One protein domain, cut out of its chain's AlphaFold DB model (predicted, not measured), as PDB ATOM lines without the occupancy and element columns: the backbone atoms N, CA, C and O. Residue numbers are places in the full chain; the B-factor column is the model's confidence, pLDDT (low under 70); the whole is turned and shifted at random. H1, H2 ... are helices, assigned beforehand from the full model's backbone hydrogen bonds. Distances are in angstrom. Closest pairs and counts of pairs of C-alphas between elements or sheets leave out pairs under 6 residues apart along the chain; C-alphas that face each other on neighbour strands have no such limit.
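AT A GLANCE: This is residues 78 to 175 of the 175 residues of an uncharacterized protein of Lachnospiraceae bacterium (UniProt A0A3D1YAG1). What is the shape? Two long helices, H2 and H3, make a hairpin opening as a narrow V, and the shorter H1 packs on H3 near the wide end, completing an up-and-down bundle, each helix running against the one before. What makes it up? The 98 printed residues, with three named helices and no named strand, are all helix in class and loose, with a radius of gyration of the C-alphas of 17.6 A and spans of 55 by 29 by 17 A.

HOW THE PARTS SIT: What does the first helix touch? H1, residues 78 to 91, touches H3, residues 141 to 167, the same way at a shallow tilt of 18 degrees; their closest C-alphas, Ile 81 and Ala 156, are 4.9 A apart. H1 and H2, residues 94 to 122, a hairpin, only just touch, with 3 pairs of C-alphas within 8 A, closest Gln 89 and Tyr 97 at 6.0 A. How do the long helices meet? The hairpin of H2 and H3 touches with residues 111 to 122 and 141 to 148 alone, opposite ways at a shallow tilt of 14 degrees, closest C-alphas Tyr 122 and Tyr 141 at 5.3 A. Every O i to N i+4 pair is within hydrogen-bond range in H2, 8 of 10 in H1 and 21 of 23 in H3.

IN THESE COORDINATES: Where does H1 begin? C-alpha 78 is at (20.210, 1.013, 23.061). How long are H2 and H3? They measure 41.4 A and 39.2 A, H3 ending with C-alpha 167 at (1.343, 0.186, 15.590).

THE WHOLE: Which link is long? H2 to H3, with 18 residues. Where is confidence low? Residues 125 and 128 to 136 are under 70; the printed part has no cut.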
ATOM      1  N   CYS A  78      19.788   0.459  24.350       96.81
ATOM      2  CA  CYS A  78      20.210   1.013  23.061       96.81
ATOM      3  C   CYS A  78      19.715   0.176  21.876       96.81
ATOM      4  O   CYS A  78      19.268   0.750  20.888       96.81
ATOM      5  N   ALA A  79      19.733  -1.154  21.984       96.75
ATOM      6  CA  ALA A  79      19.180  -2.020  20.944       96.75
ATOM      7  C   ALA A  79      17.662  -1.823  20.782       96.75
ATOM      8  O   ALA A  79      17.165  -1.776  19.661       96.75
ATOM      9  N   GLU A  80      16.932  -1.641  21.885       96.56
ATOM     10  CA  GLU A  80      15.497  -1.325  21.848       96.56
ATOM     11  C   GLU A  80      15.204   0.050  21.216       96.56
ATOM     12  O   GLU A  80      14.232   0.200  20.475       96.56
ATOM     13  N   ILE A  81      16.063   1.050  21.457       97.31
ATOM     14  CA  ILE A  81      15.982   2.366  20.800       97.31
ATOM     15  C   ILE A  81      16.130   2.218  19.283       97.31
ATOM     16  O   ILE A  81      15.298   2.723  18.533       97.31
ATOM     17  N   GLU A  82      17.168   1.514  18.829       96.94
ATOM     18  CA  GLU A  82      17.410   1.286  17.399       96.94
ATOM     19  C   GLU A  82      16.268   0.502  16.748       96.94
ATOM     20  O   GLU A  82      15.846   0.829  15.639       96.94
ATOM     21  N   ASN A  83      15.719  -0.491  17.450       95.88
ATOM     22  CA  ASN A  83      14.560  -1.244  16.990       95.88
ATOM     23  C   ASN A  83      13.327  -0.343  16.806       95.88
ATOM     24  O   ASN A  83      12.720  -0.346  15.736       95.88
ATOM     25  N   SER A  84      13.028   0.495  17.803       95.75
ATOM     26  CA  SER A  84      11.899   1.435  17.746       95.75
ATOM     27  C   SER A  84      12.062   2.438  16.595       95.75
ATOM     28  O   SER A  84      11.110   2.726  15.872       95.75
ATOM     29  N   LEU A  85      13.282   2.945  16.365       96.69
ATOM     30  CA  LEU A  85      13.584   3.831  15.232       96.69
ATOM     31  C   LEU A  85      13.337   3.137  13.885       96.69
ATOM     32  O   LEU A  85      12.687   3.714  13.015       96.69
ATOM     33  N   ASN A  86      13.794   1.892  13.725       95.12
ATOM     34  CA  ASN A  86      13.574   1.125  12.497       95.12
ATOM     35  C   ASN A  86      12.081   0.901  12.217       95.12
ATOM     36  O   ASN A  86      11.654   0.962  11.065       95.12
ATOM     37  N   HIS A  87      11.276   0.662  13.255       93.81
ATOM     38  CA  HIS A  87       9.827   0.532  13.107       93.81
ATOM     39  C   HIS A  87       9.174   1.867  12.737       93.81
ATOM     40  O   HIS A  87       8.387   1.928  11.793       93.81
ATOM     41  N   LEU A  88       9.547   2.952  13.418       93.69
ATOM     42  CA  LEU A  88       9.034   4.296  13.145       93.69
ATOM     43  C   LEU A  88       9.345   4.777  11.723       93.69
ATOM     44  O   LEU A  88       8.523   5.479  11.136       93.69
ATOM     45  N   GLN A  89      10.463   4.346  11.132       94.94
ATOM     46  CA  GLN A  89      10.806   4.646   9.738       94.94
ATOM     47  C   GLN A  89       9.736   4.187   8.734       94.94
ATOM     48  O   GLN A  89       9.608   4.766   7.658       94.94
ATOM     49  N   VAL A  90       8.973   3.139   9.058       94.12
ATOM     50  CA  VAL A  90       7.909   2.614   8.187       94.12
ATOM     51  C   VAL A  90       6.654   3.493   8.230       94.12
ATOM     52  O   VAL A  90       5.895   3.522   7.262       94.12
ATOM     53  N   TYR A  91       6.429   4.195   9.344       91.69
ATOM     54  CA  TYR A  91       5.214   4.974   9.592       91.69
ATOM     55  C   TYR A  91       5.371   6.465   9.296       91.69
ATOM     56  O   TYR A  91       4.400   7.106   8.895       91.69
ATOM     57  N   LEU A  92       6.566   7.011   9.508       92.06
ATOM     58  CA  LEU A  92       6.866   8.422   9.292       92.06
ATOM     59  C   LEU A  92       7.264   8.678   7.837       92.06
ATOM     60  O   LEU A  92       7.853   7.820   7.177       92.06
ATOM     61  N   ASP A  93       6.966   9.876   7.338       95.69
ATOM     62  CA  ASP A  93       7.555  10.309   6.077       95.69
ATOM     63  C   ASP A  93       9.060  10.589   6.232       95.69
ATOM     64  O   ASP A  93       9.625  10.570   7.330       95.69
ATOM     65  N   SER A  94       9.743  10.803   5.106       94.75
ATOM     66  CA  SER A  94      11.195  10.985   5.107       94.75
ATOM     67  C   SER A  94      11.645  12.209   5.901       94.75
ATOM     68  O   SER A  94      12.701  12.152   6.521       94.75
ATOM     69  N   GLU A  95      10.880  13.302   5.872       97.31
ATOM     70  CA  GLU A  95      11.265  14.539   6.552       97.31
ATOM     71  C   GLU A  95      11.111  14.379   8.069       97.31
ATOM     72  O   GLU A  95      12.053  14.655   8.817       97.31
ATOM     73  N   ASP A  96       9.975  13.845   8.516       95.31
ATOM     74  CA  ASP A  96       9.709  13.577   9.930       95.31
ATOM     75  C   ASP A  96      10.693  12.551  10.506       95.31
ATOM     76  O   ASP A  96      11.223  12.731  11.609       95.31
ATOM     77  N   TYR A  97      10.999  11.491   9.750       97.06
ATOM     78  CA  TYR A  97      11.980  10.496  10.174       97.06
ATOM     79  C   TYR A  97      13.397  11.078  10.264       97.06
ATOM     80  O   TYR A  97      14.108  10.810  11.233       97.06
ATOM     81  N   GLU A  98      13.822  11.896   9.296       97.44
ATOM     82  CA  GLU A  98      15.131  12.557   9.342       97.44
ATOM     83  C   GLU A  98      15.257  13.486  10.557       97.44
ATOM     84  O   GLU A  98      16.297  13.499  11.225       97.44
ATOM     85  N   GLN A  99      14.196  14.223  10.896       97.06
ATOM     86  CA  GLN A  99      14.163  15.063  12.094       97.06
ATOM     87  C   GLN A  99      14.237  14.228  13.379       97.06
ATOM     88  O   GLN A  99      15.031  14.545  14.273       97.06
ATOM     89  N   LEU A 100      13.466  13.139  13.464       96.56
ATOM     90  CA  LEU A 100      13.511  12.207  14.591       96.56
ATOM     91  C   LEU A 100      14.913  11.603  14.758       96.56
ATOM     92  O   LEU A 100      15.467  11.605  15.858       96.56
ATOM     93  N   TYR A 101      15.516  11.133  13.667       97.31
ATOM     94  CA  TYR A 101      16.848  10.538  13.688       97.31
ATOM     95  C   TYR A 101      17.927  11.562  14.070       97.31
ATOM     96  O   TYR A 101      18.828  11.264  14.854       97.31
ATOM     97  N   SER A 102      17.817  12.803  13.590       97.44
ATOM     98  CA  SER A 102      18.689  13.905  14.014       97.44
ATOM     99  C   SER A 102      18.568  14.186  15.520       97.44
ATOM    100  O   SER A 102      19.580  14.359  16.207       97.44
ATOM    101  N   SER A 103      17.345  14.145  16.068       96.56
ATOM    102  CA  SER A 103      17.102  14.249  17.514       96.56
ATOM    103  C   SER A 103      17.770  13.111  18.291       96.56
ATOM    104  O   SER A 103      18.434  13.364  19.298       96.56
ATOM    105  N   TYR A 104      17.678  11.874  17.791       97.38
ATOM    106  CA  TYR A 104      18.375  10.719  18.358       97.38
ATOM    107  C   TYR A 104      19.896  10.911  18.386       97.38
ATOM    108  O   TYR A 104      20.517  10.731  19.435       97.38
ATOM    109  N   VAL A 105      20.503  11.359  17.284       97.62
ATOM    110  CA  VAL A 105      21.947  11.647  17.232       97.62
ATOM    111  C   VAL A 105      22.330  12.729  18.249       97.62
ATOM    112  O   VAL A 105      23.331  12.594  18.958       97.62
ATOM    113  N   GLY A 106      21.524  13.786  18.373       97.44
ATOM    114  CA  GLY A 106      21.721  14.823  19.389       97.44
ATOM    115  C   GLY A 106      21.630  14.277  20.818       97.44
ATOM    116  O   GLY A 106      22.458  14.612  21.670       97.44
ATOM    117  N   TRP A 107      20.675  13.384  21.080       97.19
ATOM    118  CA  TRP A 107      20.542  12.700  22.364       97.19
ATOM    119  C   TRP A 107      21.757  11.815  22.676       97.19
ATOM    120  O   TRP A 107      22.268  11.870  23.796       97.19
ATOM    121  N   GLN A 108      22.287  11.067  21.701       96.81
ATOM    122  CA  GLN A 108      23.507  10.269  21.886       96.81
ATOM    123  C   GLN A 108      24.701  11.151  22.278       96.81
ATOM    124  O   GLN A 108      25.399  10.859  23.251       96.81
ATOM    125  N   GLN A 109      24.897  12.274  21.580       96.38
ATOM    126  CA  GLN A 109      25.961  13.235  21.892       96.38
ATOM    127  C   GLN A 109      25.813  13.819  23.303       96.38
ATOM    128  O   GLN A 109      26.795  13.918  24.043       96.38
ATOM    129  N   TYR A 110      24.586  14.173  23.698       95.19
ATOM    130  CA  TYR A 110      24.283  14.619  25.057       95.19
ATOM    131  C   TYR A 110      24.635  13.546  26.093       95.19
ATOM    132  O   TYR A 110      25.300  13.839  27.088       95.19
ATOM    133  N   MET A 111      24.229  12.299  25.847       94.81
ATOM    134  CA  MET A 111      24.468  11.175  26.747       94.81
ATOM    135  C   MET A 111      25.957  10.901  26.956       94.81
ATOM    136  O   MET A 111      26.382  10.689  28.094       94.81
ATOM    137  N   ASP A 112      26.758  10.939  25.894       93.44
ATOM    138  CA  ASP A 112      28.199  10.715  25.994       93.44
ATOM    139  C   ASP A 112      28.924  11.882  26.668       93.44
ATOM    140  O   ASP A 112      29.784  11.659  27.524       93.44
ATOM    141  N   GLY A 113      28.530  13.124  26.367       93.25
ATOM    142  CA  GLY A 113      29.057  14.307  27.047       93.25
ATOM    143  C   GLY A 113      28.762  14.291  28.549       93.25
ATOM    144  O   GLY A 113      29.665  14.490  29.366       93.25
ATOM    145  N   MET A 114      27.516  13.994  28.927       92.25
ATOM    146  CA  MET A 114      27.108  13.878  30.328       92.25
ATOM    147  C   MET A 114      27.848  12.756  31.048       92.25
ATOM    148  O   MET A 114      28.387  12.978  32.131       92.25
ATOM    149  N   PHE A 115      27.925  11.574  30.436       91.25
ATOM    150  CA  PHE A 115      28.620  10.435  31.022       91.25
ATOM    151  C   PHE A 115      30.105  10.729  31.255       91.25
ATOM    152  O   PHE A 115      30.637  10.407  32.316       91.25
ATOM    153  N   TYR A 116      30.768  11.391  30.304       89.75
ATOM    154  CA  TYR A 116      32.164  11.799  30.448       89.75
ATOM    155  C   TYR A 116      32.372  12.750  31.635       89.75
ATOM    156  O   TYR A 116      33.312  12.579  32.420       89.75
ATOM    157  N   VAL A 117      31.489  13.740  31.794       89.12
ATOM    158  CA  VAL A 117      31.536  14.682  32.920       89.12
ATOM    159  C   VAL A 117      31.303  13.953  34.243       89.12
ATOM    160  O   VAL A 117      32.098  14.103  35.169       89.12
ATOM    161  N   GLU A 118      30.258  13.131  34.327       89.12
ATOM    162  CA  GLU A 118      29.912  12.371  35.530       89.12
ATOM    163  C   GLU A 118      31.044  11.415  35.929       89.12
ATOM    164  O   GLU A 118      31.467  11.416  37.084       89.12
ATOM    165  N   GLN A 119      31.622  10.667  34.983       84.81
ATOM    166  CA  GLN A 119      32.791   9.832  35.263       84.81
ATOM    167  C   GLN A 119      33.979  10.666  35.747       84.81
ATOM    168  O   GLN A 119      34.602  10.324  36.747       84.81
ATOM    169  N   SER A 120      34.273  11.791  35.095       84.00
ATOM    170  CA  SER A 120      35.395  12.653  35.483       84.00
ATOM    171  C   SER A 120      35.263  13.192  36.909       84.00
ATOM    172  O   SER A 120      36.277  13.425  37.566       84.00
ATOM    173  N   ILE A 121      34.038  13.399  37.396       83.31
ATOM    174  CA  ILE A 121      33.761  13.901  38.748       83.31
ATOM    175  C   ILE A 121      33.770  12.761  39.773       83.31
ATOM    176  O   ILE A 121      34.371  12.906  40.837       83.31
ATOM    177  N   TYR A 122      33.121  11.636  39.463       83.94
ATOM    178  CA  TYR A 122      32.797  10.602  40.451       83.94
ATOM    179  C   TYR A 122      33.738   9.389  40.451       83.94
ATOM    180  O   TYR A 122      33.650   8.565  41.365       83.94
ATOM    181  N   TYR A 123      34.640   9.263  39.472       79.94
ATOM    182  CA  TYR A 123      35.603   8.160  39.409       79.94
ATOM    183  C   TYR A 123      36.607   8.179  40.570       79.94
ATOM    184  O   TYR A 123      37.050   9.236  41.031       79.94
ATOM    185  N   VAL A 124      37.020   6.985  41.000       72.31
ATOM    186  CA  VAL A 124      38.045   6.801  42.034       72.31
ATOM    187  C   VAL A 124      39.403   7.272  41.502       72.31
ATOM    188  O   VAL A 124      39.931   6.721  40.545       72.31
ATOM    189  N   GLY A 125      39.990   8.290  42.129       69.94
ATOM    190  CA  GLY A 125      41.223   8.937  41.662       69.94
ATOM    191  C   GLY A 125      40.996  10.180  40.794       69.94
ATOM    192  O   GLY A 125      41.942  10.686  40.192       69.94
ATOM    193  N   SER A 126      39.764  10.698  40.729       73.62
ATOM    194  CA  SER A 126      39.476  11.975  40.075       73.62
ATOM    195  C   SER A 126      40.309  13.125  40.658       73.62
ATOM    196  O   SER A 126      40.450  13.269  41.873       73.62
ATOM    197  N   LYS A 127      40.790  14.028  39.788       70.56
ATOM    198  CA  LYS A 127      41.487  15.270  40.187       70.56
ATOM    199  C   LYS A 127      40.628  16.207  41.048       70.56
ATOM    200  O   LYS A 127      41.160  17.127  41.660       70.56
ATOM    201  N   TYR A 128      39.313  15.989  41.065       69.88
ATOM    202  CA  TYR A 128      38.354  16.740  41.870       69.88
ATOM    203  C   TYR A 128      38.187  16.163  43.293       69.88
ATOM    204  O   TYR A 128      37.488  16.763  44.102       69.88
ATOM    205  N   MET A 129      38.858  15.053  43.640       65.12
ATOM    206  CA  MET A 129      38.863  14.448  44.989       65.12
ATOM    207  C   MET A 129      39.808  15.144  45.992       65.12
ATOM    208  O   MET A 129      40.099  14.595  47.049       65.12
ATOM    209  N   THR A 130      40.335  16.329  45.683       60.88
ATOM    210  CA  THR A 130      41.386  16.996  46.477       60.88
ATOM    211  C   THR A 130      40.932  17.547  47.837       60.88
ATOM    212  O   THR A 130      41.779  18.030  48.588       60.88
ATOM    213  N   SER A 131      39.650  17.445  48.204       57.03
ATOM    214  CA  SER A 131      39.144  17.769  49.545       57.03
ATOM    215  C   SER A 131      38.601  16.532  50.272       57.03
ATOM    216  O   SER A 131      38.034  15.621  49.672       57.03
ATOM    217  N   SER A 132      38.758  16.520  51.597       54.16
ATOM    218  CA  SER A 132      38.380  15.447  52.531       54.16
ATOM    219  C   SER A 132      36.879  15.108  52.603       54.16
ATOM    220  O   SER A 132      36.508  14.246  53.392       54.16
ATOM    221  N   ASP A 133      36.037  15.733  51.774       55.88
ATOM    222  CA  ASP A 133      34.570  15.599  51.787       55.88
ATOM    223  C   ASP A 133      34.004  14.790  50.597       55.88
ATOM    224  O   ASP A 133      32.792  14.721  50.430       55.88
ATOM    225  N   LEU A 134      34.878  14.206  49.761       55.03
ATOM    226  CA  LEU A 134      34.621  13.274  48.644       55.03
ATOM    227  C   LEU A 134      33.213  13.266  48.006       55.03
ATOM    228  O   LEU A 134      32.286  12.624  48.493       55.03
ATOM    229  N   ALA A 135      33.109  13.820  46.790       60.97
ATOM    230  CA  ALA A 135      31.958  13.601  45.903       60.97
ATOM    231  C   ALA A 135      31.988  12.223  45.187       60.97
ATOM    232  O   ALA A 135      30.942  11.698  44.810       60.97
ATOM    233  N   GLY A 136      33.170  11.618  45.001       64.06
ATOM    234  CA  GLY A 136      33.401  10.387  44.224       64.06
ATOM    235  C   GLY A 136      33.940   9.217  45.060       64.06
ATOM    236  O   GLY A 136      34.725   9.432  45.980       64.06
ATOM    237  N   GLY A 137      33.555   7.975  44.750       71.94
ATOM    238  CA  GLY A 137      34.007   6.778  45.468       71.94
ATOM    239  C   GLY A 137      33.392   5.476  44.947       71.94
ATOM    240  O   GLY A 137      32.581   5.483  44.023       71.94
ATOM    241  N   SER A 138      33.733   4.349  45.579       74.81
ATOM    242  CA  SER A 138      33.193   3.011  45.258       74.81
ATOM    243  C   SER A 138      31.663   2.935  45.320       74.81
ATOM    244  O   SER A 138      31.056   2.071  44.695       74.81
ATOM    245  N   ILE A 139      31.030   3.856  46.046       79.31
ATOM    246  CA  ILE A 139      29.575   3.968  46.151       79.31
ATOM    247  C   ILE A 139      28.981   4.741  44.964       79.31
ATOM    248  O   ILE A 139      27.927   4.353  44.468       79.31
ATOM    249  N   THR A 140      29.630   5.814  44.499       80.00
ATOM    250  CA  THR A 140      29.061   6.753  43.511       80.00
ATOM    251  C   THR A 140      29.492   6.473  42.076       80.00
ATOM    252  O   THR A 140      28.697   6.670  41.161       80.00
ATOM    253  N   TYR A 141      30.695   5.949  41.846       79.75
ATOM    254  CA  TYR A 141      31.139   5.572  40.503       79.75
ATOM    255  C   TYR A 141      30.222   4.552  39.787       79.75
ATOM    256  O   TYR A 141      29.853   4.823  38.641       79.75
ATOM    257  N   PRO A 142      29.771   3.439  40.408       86.00
ATOM    258  CA  PRO A 142      28.863   2.505  39.732       86.00
ATOM    259  C   PRO A 142      27.520   3.154  39.368       86.00
ATOM    260  O   PRO A 142      26.943   2.841  38.327       86.00
ATOM    261  N   VAL A 143      27.071   4.126  40.171       88.06
ATOM    262  CA  VAL A 143      25.822   4.866  39.937       88.06
ATOM    263  C   VAL A 143      25.879   5.664  38.634       88.06
ATOM    264  O   VAL A 143      24.854   5.817  37.980       88.06
ATOM    265  N   VAL A 144      27.056   6.119  38.191       90.44
ATOM    266  CA  VAL A 144      27.196   6.819  36.902       90.44
ATOM    267  C   VAL A 144      26.747   5.929  35.739       90.44
ATOM    268  O   VAL A 144      26.006   6.377  34.862       90.44
ATOM    269  N   MET A 145      27.136   4.649  35.745       91.75
ATOM    270  CA  MET A 145      26.719   3.714  34.696       91.75
ATOM    271  C   MET A 145      25.242   3.327  34.826       91.75
ATOM    272  O   MET A 145      24.538   3.242  33.822       91.75
ATOM    273  N   GLU A 146      24.747   3.157  36.053       91.19
ATOM    274  CA  GLU A 146      23.326   2.887  36.322       91.19
ATOM    275  C   GLU A 146      22.429   4.039  35.841       91.19
ATOM    276  O   GLU A 146      21.389   3.814  35.222       91.19
ATOM    277  N   VAL A 147      22.855   5.288  36.051       91.56
ATOM    278  CA  VAL A 147      22.161   6.480  35.547       91.56
ATOM    279  C   VAL A 147      22.197   6.531  34.020       91.56
ATOM    280  O   VAL A 147      21.173   6.857  33.417       91.56
ATOM    281  N   LYS A 148      23.323   6.172  33.382       93.56
ATOM    282  CA  LYS A 148      23.403   6.070  31.914       93.56
ATOM    283  C   LYS A 148      22.384   5.059  31.374       93.56
ATOM    284  O   LYS A 148      21.638   5.390  30.454       93.56
ATOM    285  N   ALA A 149      22.303   3.875  31.983       93.69
ATOM    286  CA  ALA A 149      21.332   2.841  31.622       93.69
ATOM    287  C   ALA A 149      19.881   3.313  31.817       93.69
ATOM    288  O   ALA A 149      19.054   3.153  30.922       93.69
ATOM    289  N   ARG A 150      19.578   3.970  32.945       93.62
ATOM    290  CA  ARG A 150      18.236   4.505  33.224       93.62
ATOM    291  C   ARG A 150      17.799   5.559  32.204       93.62
ATOM    292  O   ARG A 150      16.665   5.515  31.742       93.62
ATOM    293  N   ARG A 151      18.679   6.489  31.829       95.06
ATOM    294  CA  ARG A 151      18.368   7.506  30.807       95.06
ATOM    295  C   ARG A 151      18.104   6.873  29.435       95.06
ATOM    296  O   ARG A 151      17.220   7.335  28.723       95.06
ATOM    297  N   ALA A 152      18.831   5.808  29.077       95.88
ATOM    298  CA  ALA A 152      18.555   5.044  27.858       95.88
ATOM    299  C   ALA A 152      17.173   4.381  27.904       95.88
ATOM    300  O   ALA A 152      16.412   4.513  26.954       95.88
ATOM    301  N   ARG A 153      16.804   3.767  29.035       94.88
ATOM    302  CA  ARG A 153      15.451   3.234  29.258       94.88
ATOM    303  C   ARG A 153      14.365   4.295  29.088       94.88
ATOM    304  O   ARG A 153      13.369   4.058  28.416       94.88
ATOM    305  N   GLU A 154      14.537   5.458  29.713       93.94
ATOM    306  CA  GLU A 154      13.567   6.558  29.628       93.94
ATOM    307  C   GLU A 154      13.369   7.023  28.179       93.94
ATOM    308  O   GLU A 154      12.231   7.212  27.753       93.94
ATOM    309  N   TYR A 155      14.455   7.152  27.413       95.50
ATOM    310  CA  TYR A 155      14.389   7.517  25.998       95.50
ATOM    311  C   TYR A 155      13.766   6.409  25.133       95.50
ATOM    312  O   TYR A 155      12.909   6.694  24.299       95.50
ATOM    313  N   ALA A 156      14.115   5.142  25.379       95.69
ATOM    314  CA  ALA A 156      13.510   3.993  24.706       95.69
ATOM    315  C   ALA A 156      11.987   3.976  24.884       95.69
ATOM    316  O   ALA A 156      11.255   3.862  23.910       95.69
ATOM    317  N   ILE A 157      11.498   4.176  26.113       93.69
ATOM    318  CA  ILE A 157      10.057   4.206  26.406       93.69
ATOM    319  C   ILE A 157       9.359   5.369  25.688       93.69
ATOM    320  O   ILE A 157       8.223   5.208  25.251       93.69
ATOM    321  N   GLN A 158      10.013   6.525  25.542       93.19
ATOM    322  CA  GLN A 158       9.454   7.645  24.773       93.19
ATOM    323  C   GLN A 158       9.291   7.287  23.291       93.19
ATOM    324  O   GLN A 158       8.244   7.570  22.712       93.19
ATOM    325  N   LEU A 159      10.287   6.628  22.690       94.44
ATOM    326  CA  LEU A 159      10.192   6.150  21.309       94.44
ATOM    327  C   LEU A 159       9.153   5.039  21.152       94.44
ATOM    328  O   LEU A 159       8.354   5.097  20.227       94.44
ATOM    329  N   MET A 160       9.098   4.088  22.084       94.38
ATOM    330  CA  MET A 160       8.074   3.041  22.100       94.38
ATOM    331  C   MET A 160       6.667   3.624  22.254       94.38
ATOM    332  O   MET A 160       5.727   3.124  21.653       94.38
ATOM    333  N   ALA A 161       6.485   4.698  23.026       91.56
ATOM    334  CA  ALA A 161       5.188   5.367  23.118       91.56
ATOM    335  C   ALA A 161       4.767   5.969  21.766       91.56
ATOM    336  O   ALA A 161       3.597   5.889  21.380       91.56
ATOM    337  N   LEU A 162       5.724   6.540  21.027       91.44
ATOM    338  CA  LEU A 162       5.491   7.029  19.672       91.44
ATOM    339  C   LEU A 162       5.196   5.872  18.706       91.44
ATOM    340  O   LEU A 162       4.219   5.945  17.972       91.44
ATOM    341  N   GLU A 163       5.972   4.788  18.746       92.06
ATOM    342  CA  GLU A 163       5.743   3.585  17.935       92.06
ATOM    343  C   GLU A 163       4.344   3.018  18.183       92.06
ATOM    344  O   GLU A 163       3.565   2.865  17.244       92.06
ATOM    345  N   TYR A 164       3.985   2.821  19.452       91.31
ATOM    346  CA  TYR A 164       2.688   2.296  19.869       91.31
ATOM    347  C   TYR A 164       1.522   3.151  19.366       91.31
ATOM    348  O   TYR A 164       0.452   2.633  19.055       91.31
ATOM    349  N   THR A 165       1.724   4.465  19.246       90.00
ATOM    350  CA  THR A 165       0.718   5.374  18.687       90.00
ATOM    351  C   THR A 165       0.343   4.982  17.251       90.00
ATOM    352  O   THR A 165      -0.828   5.086  16.886       90.00
ATOM    353  N   PHE A 166       1.293   4.458  16.470       88.69
ATOM    354  CA  PHE A 166       1.080   4.004  15.093       88.69
ATOM    355  C   PHE A 166       0.746   2.511  14.974       88.69
ATOM    356  O   PHE A 166      -0.123   2.143  14.183       88.69
ATOM    357  N   SER A 167       1.427   1.648  15.730       88.06
ATOM    358  CA  SER A 167       1.343   0.186  15.590       88.06
ATOM    359  C   SER A 167       0.317  -0.474  16.515       88.06
ATOM    360  O   SER A 167      -0.167  -1.558  16.198       88.06
ATOM    361  N   GLN A 168      -0.007   0.156  17.655       87.06
ATOM    362  CA  GLN A 168      -0.739  -0.443  18.783       87.06
ATOM    363  C   GLN A 168      -0.093  -1.732  19.343       87.06
ATOM    364  O   GLN A 168      -0.752  -2.505  20.037       87.06
ATOM    365  N   ASP A 169       1.191  -1.964  19.058       86.00
ATOM    366  CA  ASP A 169       1.972  -3.122  19.514       86.00
ATOM    367  C   ASP A 169       3.448  -2.737  19.691       86.00
ATOM    368  O   ASP A 169       3.942  -1.862  18.982       86.00
ATOM    369  N   ILE A 170       4.155  -3.388  20.616       88.12
ATOM    370  CA  ILE A 170       5.595  -3.188  20.837       88.12
ATOM    371  C   ILE A 170       6.296  -4.536  20.841       88.12
ATOM    372  O   ILE A 170       6.001  -5.410  21.659       88.12
ATOM    373  N   GLN A 171       7.277  -4.682  19.953       86.00
ATOM    374  CA  GLN A 171       8.075  -5.897  19.844       86.00
ATOM    375  C   GLN A 171       9.461  -5.670  20.433       86.00
ATOM    376  O   GLN A 171      10.304  -5.022  19.817       86.00
ATOM    377  N   PHE A 172       9.702  -6.239  21.613       90.12
ATOM    378  CA  PHE A 172      11.020  -6.213  22.243       90.12
ATOM    379  C   PHE A 172      12.015  -7.090  21.477       90.12
ATOM    380  O   PHE A 172      11.709  -8.229  21.103       90.12
ATOM    381  N   VAL A 173      13.224  -6.572  21.269       92.06
ATOM    382  CA  VAL A 173      14.337  -7.331  20.677       92.06
ATOM    383  C   VAL A 173      15.090  -8.143  21.734       92.06
ATOM    384  O   VAL A 173      15.638  -9.207  21.423       92.06
ATOM    385  N   TYR A 174      15.096  -7.680  22.985       88.12
ATOM    386  CA  TYR A 174      15.690  -8.398  24.107       88.12
ATOM    387  C   TYR A 174      14.866  -9.643  24.483       88.12
ATOM    388  O   TYR A 174      13.634  -9.612  24.465       88.12
ATOM    389  N   LYS A 175      15.545 -10.750  24.817       80.94
ATOM    390  CA  LYS A 175      14.938 -12.065  25.092       80.94
ATOM    391  C   LYS A 175      15.511 -12.717  26.334       80.94
ATOM    392  O   LYS A 175      16.749 -12.636  26.490       80.94
TER     393      LYS A 175